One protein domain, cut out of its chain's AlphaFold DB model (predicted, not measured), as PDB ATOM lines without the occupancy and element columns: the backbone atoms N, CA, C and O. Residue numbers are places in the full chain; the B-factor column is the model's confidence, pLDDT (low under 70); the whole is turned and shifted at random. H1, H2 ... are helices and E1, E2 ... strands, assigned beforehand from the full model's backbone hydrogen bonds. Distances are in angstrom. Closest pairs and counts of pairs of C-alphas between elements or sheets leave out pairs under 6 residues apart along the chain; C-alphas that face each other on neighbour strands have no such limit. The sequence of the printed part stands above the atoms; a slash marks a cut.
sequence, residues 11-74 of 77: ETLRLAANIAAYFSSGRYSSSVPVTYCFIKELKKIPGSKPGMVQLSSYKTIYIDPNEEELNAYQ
ATOM      1  N   GLU A  11     135.415 262.188 329.455       95.25
ATOM      2  CA  GLU A  11     135.046 260.896 328.874       95.25
ATOM      3  C   GLU A  11     133.545 260.833 328.579       95.25
ATOM      4  O   GLU A  11     133.152 260.578 327.440       95.25
ATOM      5  N   THR A  12     132.705 261.179 329.557       95.69
ATOM      6  CA  THR A  12     131.249 261.244 329.387       95.69
ATOM      7  C   THR A  12     130.876 262.225 328.282       95.69
ATOM      8  O   THR A  12     130.028 261.924 327.442       95.69
ATOM      9  N   LEU A  13     131.512 263.402 328.245       96.94
ATOM     10  CA  LEU A  13     131.245 264.405 327.217       96.94
ATOM     11  C   LEU A  13     131.620 263.904 325.811       96.94
ATOM     12  O   LEU A  13     130.875 264.150 324.860       96.94
ATOM     13  N   ARG A  14     132.745 263.192 325.675       96.75
ATOM     14  CA  ARG A  14     133.212 262.612 324.405       96.75
ATOM     15  C   ARG A  14     132.351 261.444 323.947       96.75
ATOM     16  O   ARG A  14     131.969 261.437 322.780       96.75
ATOM     17  N   LEU A  15     131.994 260.517 324.839       95.94
ATOM     18  CA  LEU A  15     131.090 259.403 324.537       95.94
ATOM     19  C   LEU A  15     129.751 259.935 324.032       95.94
ATOM     20  O   LEU A  15     129.253 259.539 322.980       95.94
ATOM     21  N   ALA A  16     129.209 260.910 324.754       96.69
ATOM     22  CA  ALA A  16     127.987 261.573 324.371       96.69
ATOM     23  C   ALA A  16     128.147 262.215 322.969       96.69
ATOM     24  O   ALA A  16     127.338 262.001 322.060       96.69
ATOM     25  N   ALA A  17     129.204 262.996 322.750       97.44
ATOM     26  CA  ALA A  17     129.430 263.634 321.460       97.44
ATOM     27  C   ALA A  17     129.622 262.621 320.308       97.44
ATOM     28  O   ALA A  17     129.146 262.884 319.204       97.44
ATOM     29  N   ASN A  18     130.214 261.449 320.566       97.00
ATOM     30  CA  ASN A  18     130.314 260.338 319.611       97.00
ATOM     31  C   ASN A  18     128.925 259.810 319.215       97.00
ATOM     32  O   ASN A  18     128.612 259.752 318.027       97.00
ATOM     33  N   ILE A  19     128.030 259.576 320.182       96.75
ATOM     34  CA  ILE A  19     126.629 259.199 319.905       96.75
ATOM     35  C   ILE A  19     125.941 260.265 319.032       96.75
ATOM     36  O   ILE A  19     125.289 259.943 318.038       96.75
ATOM     37  N   ALA A  20     126.093 261.550 319.371       97.25
ATOM     38  CA  ALA A  20     125.493 262.637 318.597       97.25
ATOM     39  C   ALA A  20     126.032 262.709 317.161       97.25
ATOM     40  O   ALA A  20     125.250 262.901 316.229       97.25
ATOM     41  N   ALA A  21     127.342 262.541 316.973       97.88
ATOM     42  CA  ALA A  21     127.963 262.531 315.655       97.88
ATOM     43  C   ALA A  21     127.525 261.307 314.832       97.88
ATOM     44  O   ALA A  21     127.201 261.453 313.651       97.88
ATOM     45  N   TYR A  22     127.425 260.132 315.458       96.56
ATOM     46  CA  TYR A  22     126.989 258.887 314.824       96.56
ATOM     47  C   TYR A  22     125.549 258.950 314.285       96.56
ATOM     48  O   TYR A  22     125.280 258.501 313.172       96.56
ATOM     49  N   PHE A  23     124.620 259.563 315.025       95.94
ATOM     50  CA  PHE A  23     123.231 259.767 314.579       95.94
ATOM     51  C   PHE A  23     123.023 261.045 313.745       95.94
ATOM     52  O   PHE A  23     121.887 261.471 313.521       95.94
ATOM     53  N   SER A  24     124.102 261.673 313.275       96.50
ATOM     54  CA  SER A  24     124.056 262.857 312.413       96.50
ATOM     55  C   SER A  24     124.372 262.518 310.952       96.50
ATOM     56  O   SER A  24     124.780 261.408 310.613       96.50
ATOM     57  N   SER A  25     124.264 263.511 310.065       96.50
ATOM     58  CA  SER A  25     124.756 263.390 308.685       96.50
ATOM     59  C   SER A  25     126.281 263.218 308.594       96.50
ATOM     60  O   SER A  25     126.783 262.843 307.541       96.50
ATOM     61  N   GLY A  26     127.019 263.497 309.673       96.50
ATOM     62  CA  GLY A  26     128.475 263.405 309.741       96.50
ATOM     63  C   GLY A  26     129.029 262.027 310.112       96.50
ATOM     64  O   GLY A  26     130.238 261.924 310.257       96.50
ATOM     65  N   ARG A  27     128.216 260.967 310.264       96.12
ATOM     66  CA  ARG A  27     128.690 259.690 310.852       96.12
ATOM     67  C   ARG A  27     129.886 259.035 310.154       96.12
ATOM     68  O   ARG A  27     130.605 258.277 310.787       96.12
ATOM     69  N   TYR A  28     130.071 259.291 308.859       96.19
ATOM     70  CA  TYR A  28     131.176 258.748 308.052       96.19
ATOM     71  C   TYR A  28     132.278 259.783 307.776       96.19
ATOM     72  O   TYR A  28     133.124 259.576 306.910       96.19
ATOM     73  N   SER A  29     132.227 260.936 308.445       96.69
ATOM     74  CA  SER A  29     133.222 262.002 308.335       96.69
ATOM     75  C   SER A  29     134.169 261.977 309.528       96.69
ATOM     76  O   SER A  29     133.788 261.568 310.620       96.69
ATOM     77  N   SER A  30     135.383 262.475 309.328       96.12
ATOM     78  CA  SER A  30     136.330 262.738 310.415       96.12
ATOM     79  C   SER A  30     136.152 264.157 310.954       96.12
ATOM     80  O   SER A  30     135.740 265.062 310.224       96.12
ATOM     81  N   SER A  31     136.505 264.361 312.221       96.81
ATOM     82  CA  SER A  31     136.510 265.650 312.908       96.81
ATOM     83  C   SER A  31     135.160 266.374 312.805       96.81
ATOM     84  O   SER A  31     135.088 267.563 312.476       96.81
ATOM     85  N   VAL A  32     134.074 265.654 313.094       98.19
ATOM     86  CA  VAL A  32     132.707 266.182 313.114       98.19
ATOM     87  C   VAL A  32     132.570 267.190 314.260       98.19
ATOM     88  O   VAL A  32     132.811 266.831 315.417       98.19
ATOM     89  N   PRO A  33     132.174 268.447 313.990       98.12
ATOM     90  CA  PRO A  33     131.916 269.421 315.040       98.12
ATOM     91  C   PRO A  33     130.594 269.104 315.745       98.12
ATOM     92  O   PRO A  33     129.528 269.101 315.128       98.12
ATOM     93  N   VAL A  34     130.653 268.890 317.055       98.12
ATOM     94  CA  VAL A  34     129.492 268.655 317.915       98.12
ATOM     95  C   VAL A  34     129.377 269.785 318.924       98.12
ATOM     96  O   VAL A  34     130.291 270.049 319.706       98.12
ATOM     97  N   THR A  35     128.234 270.458 318.916       97.69
ATOM     98  CA  THR A  35     127.963 271.567 319.827       97.69
ATOM     99  C   THR A  35     127.295 271.067 321.103       97.69
ATOM    100  O   THR A  35     126.319 270.321 321.042       97.69
ATOM    101  N   TYR A  36     127.772 271.525 322.260       97.00
ATOM    102  CA  TYR A  36     127.163 271.254 323.560       97.00
ATOM    103  C   TYR A  36     126.976 272.542 324.369       97.00
ATOM    104  O   TYR A  36     127.726 273.516 324.243       97.00
ATOM    105  N   CYS A  37     125.942 272.552 325.206       96.19
ATOM    106  CA  CYS A  37     125.591 273.671 326.071       96.19
ATOM    107  C   CYS A  37     124.784 273.182 327.280       96.19
ATOM    108  O   CYS A  37     124.284 272.057 327.299       96.19
ATOM    109  N   PHE A  38     124.593 274.054 328.272       95.69
ATOM    110  CA  PHE A  38     123.590 273.813 329.309       95.69
ATOM    111  C   PHE A  38     122.174 273.926 328.729       95.69
ATOM    112  O   PHE A  38     121.929 274.740 327.838       95.69
ATOM    113  N   ILE A  39     121.218 273.173 329.283       94.19
ATOM    114  CA  ILE A  39     119.817 273.158 328.815       94.19
ATOM    115  C   ILE A  39     119.199 274.565 328.817       94.19
ATOM    116  O   ILE A  39     118.486 274.926 327.886       94.19
ATOM    117  N   LYS A  40     119.520 275.393 329.818       94.62
ATOM    118  CA  LYS A  40     119.031 276.781 329.922       94.62
ATOM    119  C   LYS A  40     119.436 277.685 328.746       94.62
ATOM    120  O   LYS A  40     118.797 278.710 328.526       94.62
ATOM    121  N   GLU A  41     120.491 277.329 328.009       97.00
ATOM    122  CA  GLU A  41     120.981 278.104 326.861       97.00
ATOM    123  C   GLU A  41     120.192 277.814 325.575       97.00
ATOM    124  O   GLU A  41     120.294 278.579 324.608       97.00
ATOM    125  N   LEU A  42     119.399 276.736 325.570       95.31
ATOM    126  CA  LEU A  42     118.604 276.274 324.443       95.31
ATOM    127  C   LEU A  42     117.235 276.959 324.435       95.31
ATOM    128  O   LEU A  42     116.472 276.905 325.399       95.31
ATOM    129  N   LYS A  43     116.908 277.608 323.317       95.31
ATOM    130  CA  LYS A  43     115.645 278.328 323.129       95.31
ATOM    131  C   LYS A  43     114.926 277.811 321.893       95.31
ATOM    132  O   LYS A  43     115.520 277.664 320.825       95.31
ATOM    133  N   LYS A  44     113.621 277.571 322.027       94.56
ATOM    134  CA  LYS A  44     112.745 277.297 320.883       94.56
ATOM    135  C   LYS A  44     112.675 278.538 319.995       94.56
ATOM    136  O   LYS A  44     112.530 279.645 320.508       94.56
ATOM    137  N   ILE A  45     112.716 278.344 318.681       96.75
ATOM    138  CA  ILE A  45     112.482 279.420 317.718       96.75
ATOM    139  C   ILE A  45     110.961 279.522 317.481       96.75
ATOM    140  O   ILE A  45     110.340 278.547 317.048       96.75
ATOM    141  N   PRO A  46     110.300 280.651 317.805       95.50
ATOM    142  CA  PRO A  46     108.866 280.799 317.572       95.50
ATOM    143  C   PRO A  46     108.525 280.647 316.084       95.50
ATOM    144  O   PRO A  46     109.151 281.268 315.233       95.50
ATOM    145  N   GLY A  47     107.542 279.799 315.770       95.00
ATOM    146  CA  GLY A  47     107.108 279.543 314.391       95.00
ATOM    147  C   GLY A  47     108.001 278.601 313.571       95.00
ATOM    148  O   GLY A  47     107.670 278.326 312.420       95.00
ATOM    149  N   SER A  48     109.099 278.070 314.126       96.69
ATOM    150  CA  SER A  48     109.932 277.085 313.425       96.69
ATOM    151  C   SER A  48     109.325 275.679 313.441       96.69
ATOM    152  O   SER A  48     108.454 275.353 314.254       96.69
ATOM    153  N   LYS A  49     109.845 274.801 312.572       95.94
ATOM    154  CA  LYS A  49     109.513 273.369 312.590       95.94
ATOM    155  C   LYS A  49     109.916 272.728 313.935       95.94
ATOM    156  O   LYS A  49     110.885 273.186 314.555       95.94
ATOM    157  N   PRO A  50     109.207 271.674 314.389       94.62
ATOM    158  CA  PRO A  50     109.603 270.901 315.565       94.62
ATOM    159  C   PRO A  50     111.060 270.434 315.484       94.62
ATOM    160  O   PRO A  50     111.532 270.057 314.415       94.62
ATOM    161  N   GLY A  51     111.770 270.487 316.612       90.50
ATOM    162  CA  GLY A  51     113.193 270.135 316.701       90.50
ATOM    163  C   GLY A  51     114.164 271.272 316.366       90.50
ATOM    164  O   GLY A  51     115.349 271.153 316.664       90.50
ATOM    165  N   MET A  52     113.689 272.393 315.812       95.00
ATOM    166  CA  MET A  52     114.546 273.542 315.514       95.00
ATOM    167  C   MET A  52     114.680 274.473 316.727       95.00
ATOM    168  O   MET A  52     113.692 274.898 317.334       95.00
ATOM    169  N   VAL A  53     115.927 274.769 317.089       95.44
ATOM    170  CA  VAL A  53     116.303 275.484 318.313       95.44
ATOM    171  C   VAL A  53     117.456 276.442 318.031       95.44
ATOM    172  O   VAL A  53     118.203 276.257 317.072       95.44
ATOM    173  N   GLN A  54     117.613 277.453 318.881       95.44
ATOM    174  CA  GLN A  54     118.770 278.345 318.895       95.44
ATOM    175  C   GLN A  54     119.520 278.216 320.224       95.44
ATOM    176  O   GLN A  54     118.905 277.973 321.266       95.44
ATOM    177  N   LEU A  55     120.839 278.410 320.188       95.56
ATOM    178  CA  LEU A  55     121.719 278.340 321.356       95.56
ATOM    179  C   LEU A  55     122.266 279.732 321.675       95.56
ATOM    180  O   LEU A  55     122.758 280.415 320.780       95.56
ATOM    181  N   SER A  56     122.181 280.150 322.939       95.50
ATOM    182  CA  SER A  56     122.668 281.474 323.368       95.50
ATOM    183  C   SER A  56     124.170 281.466 323.687       95.50
ATOM    184  O   SER A  56     124.887 282.388 323.310       95.50
ATOM    185  N   SER A  57     124.656 280.410 324.342       96.94
ATOM    186  CA  SER A  57     126.075 280.148 324.591       96.94
ATOM    187  C   SER A  57     126.342 278.656 324.439       96.94
ATOM    188  O   SER A  57     125.541 277.828 324.878       96.94
ATOM    189  N   TYR A  58     127.444 278.308 323.785       97.50
ATOM    190  CA  TYR A  58     127.788 276.927 323.487       97.50
ATOM    191  C   TYR A  58     129.291 276.755 323.304       97.50
ATOM    192  O   TYR A  58     130.036 277.718 323.119       97.50
ATOM    193  N   LYS A  59     129.727 275.500 323.347       97.44
ATOM    194  CA  LYS A  59     131.082 275.075 323.005       97.44
ATOM    195  C   LYS A  59     131.010 273.994 321.937       97.44
ATOM    196  O   LYS A  59     129.998 273.304 321.824       97.44
ATOM    197  N   THR A  60     132.095 273.838 321.192       98.06
ATOM    198  CA  THR A  60     132.233 272.802 320.167       98.06
ATOM    199  C   THR A  60     133.308 271.818 320.594       98.06
ATOM    200  O   THR A  60     134.376 272.225 321.047       98.06
ATOM    201  N   ILE A  61     133.022 270.532 320.443       97.50
ATOM    202  CA  ILE A  61     133.996 269.448 320.518       97.50
ATOM    203  C   ILE A  61     134.069 268.777 319.148       97.50
ATOM    204  O   ILE A  61     133.051 268.629 318.478       97.50
ATOM    205  N   TYR A  62     135.271 268.417 318.711       97.94
ATOM    206  CA  TYR A  62     135.484 267.722 317.445       97.94
ATOM    207  C   TYR A  62     135.639 266.231 317.719       97.94
ATOM    208  O   TYR A  62     136.442 265.846 318.569       97.94
ATOM    209  N   ILE A  63     134.849 265.415 317.026       97.56
ATOM    210  CA  ILE A  63     134.786 263.971 317.241       97.56
ATOM    211  C   ILE A  63     135.002 263.239 315.924       97.56
ATOM    212  O   ILE A  63     134.378 263.565 314.918       97.56
ATOM    213  N   ASP A  64     135.853 262.221 315.961       97.25
ATOM    214  CA  ASP A  64     135.871 261.156 314.965       97.25
ATOM    215  C   ASP A  64     134.870 260.084 315.418       97.25
ATOM    216  O   ASP A  64     135.093 259.472 316.467       97.25
ATOM    217  N   PRO A  65     133.742 259.890 314.711       95.69
ATOM    218  CA  PRO A  65     132.755 258.889 315.092       95.69
ATOM    219  C   PRO A  65     133.379 257.492 315.094       95.69
ATOM    220  O   PRO A  65     134.002 257.085 314.113       95.69
ATOM    221  N   ASN A  66     133.190 256.753 316.185       94.75
ATOM    222  CA  ASN A  66     133.732 255.406 316.346       94.75
ATOM    223  C   ASN A  66     132.612 254.429 316.707       94.75
ATOM    224  O   ASN A  66     132.142 254.394 317.842       94.75
ATOM    225  N   GLU A  67     132.191 253.635 315.723       93.44
ATOM    226  CA  GLU A  67     131.119 252.651 315.874       93.44
ATOM    227  C   GLU A  67     131.521 251.471 316.773       93.44
ATOM    228  O   GLU A  67     130.695 250.973 317.537       93.44
ATOM    229  N   GLU A  68     132.788 251.046 316.745       92.56
ATOM    230  CA  GLU A  68     133.287 249.954 317.592       92.56
ATOM    231  C   GLU A  68     133.231 250.331 319.075       92.56
ATOM    232  O   GLU A  68     132.779 249.540 319.904       92.56
ATOM    233  N   GLU A  69     133.617 251.569 319.397       90.81
ATOM    234  CA  GLU A  69     133.511 252.120 320.748       90.81
ATOM    235  C   GLU A  69     132.051 252.135 321.223       90.81
ATOM    236  O   GLU A  69     131.749 251.636 322.304       90.81
ATOM    237  N   LEU A  70     131.116 252.626 320.401       92.69
ATOM    238  CA  LEU A  70     129.691 252.675 320.758       92.69
ATOM    239  C   LEU A  70     129.066 251.278 320.925       92.69
ATOM    240  O   LEU A  70     128.211 251.080 321.795       92.69
ATOM    241  N   ASN A  71     129.507 250.301 320.130       91.94
ATOM    242  CA  ASN A  71     129.085 248.906 320.248       91.94
ATOM    243  C   ASN A  71     129.555 248.258 321.556       91.94
ATOM    244  O   ASN A  71     128.805 247.476 322.142       91.94
ATOM    245  N   ALA A  72     130.744 248.609 322.057       90.25
ATOM    246  CA  ALA A  72     131.231 248.120 323.349       90.25
ATOM    247  C   ALA A  72     130.313 248.540 324.514       90.25
ATOM    248  O   ALA A  72     130.109 247.767 325.450       90.25
ATOM    249  N   TYR A  73     129.691 249.719 324.415       86.75
ATOM    250  CA  TYR A  73     128.676 250.202 325.358       86.75
ATOM    251  C   TYR A  73     127.255 249.687 325.070       86.75
ATOM    252  O   TYR A  73     126.326 250.030 325.798       86.75
ATOM    253  N   GLN A  74     127.066 248.873 324.023       87.25
ATOM    254  CA  GLN A  74     125.765 248.350 323.583       87.25
ATOM    255  C   GLN A  74     124.739 249.447 323.236       87.25
ATOM    256  O   GLN A  74     123.535 249.245 323.375       87.25
TER     257      GLN A  74
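AT A GLANCE: This is residues 11 to 74 of the 77 residues of an uncharacterized protein of Bulleidia extructa W1219 (UniProt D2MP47). What shape is this? H1 packs on a two-stranded ribbon, E1 and E4; the hairpin E2 and E3 reaches away beyond one end, its loop residues 46 to 51 sticking out, and H2 lies at the other. What is it made of? The printed part has 64 residues, with elements in the order H1, E1, E2, E3, E4, H2, class mixed; both sheets, E1 - E4 and E2 - E3, are antiparallel. It is loose, with a radius of gyration of the C-alphas of 13.3 A, and spans 39 by 22 by 22 A.

IN THESE COORDINATES: Where does it begin? H1, residues 11 to 22, starts with C-alpha 11 at (135.046, 260.896, 328.874) and is 16.3 A long. What follows? E1 is residues 32 to 36, 12.9 A; E2 42 to 44; E3 53 to 55; E4 59 to 63, 13.0 A; H2, 67 to 72, ends with C-alpha 72 at (131.231, 248.120, 323.349).

HOW THE PARTS SIT: What is near H1? Its closest C-alphas to E1 are Ala 17 and Val 34, 6.1 A; it touches H2 at a steep tilt of 50 degrees, opposite ways, closest C-alphas Ile 19 and Leu 70, 7.3 A. Which backbone atoms pair? N 34 and O 61 are 2.8 A apart in E1 and E4, N 43 and O 54 2.9 A in E2 and E3; in H1 and H2 every O i to N i+4 pair is within hydrogen-bond range.

THE WHOLE: How large is it? The farthest C-alphas, Gly 47 and Ala 72, are 40.6 A apart. Is anything cut, long or uncertain? The printed part has no cut, no link is long, and no printed residue is under 70 in pLDDT.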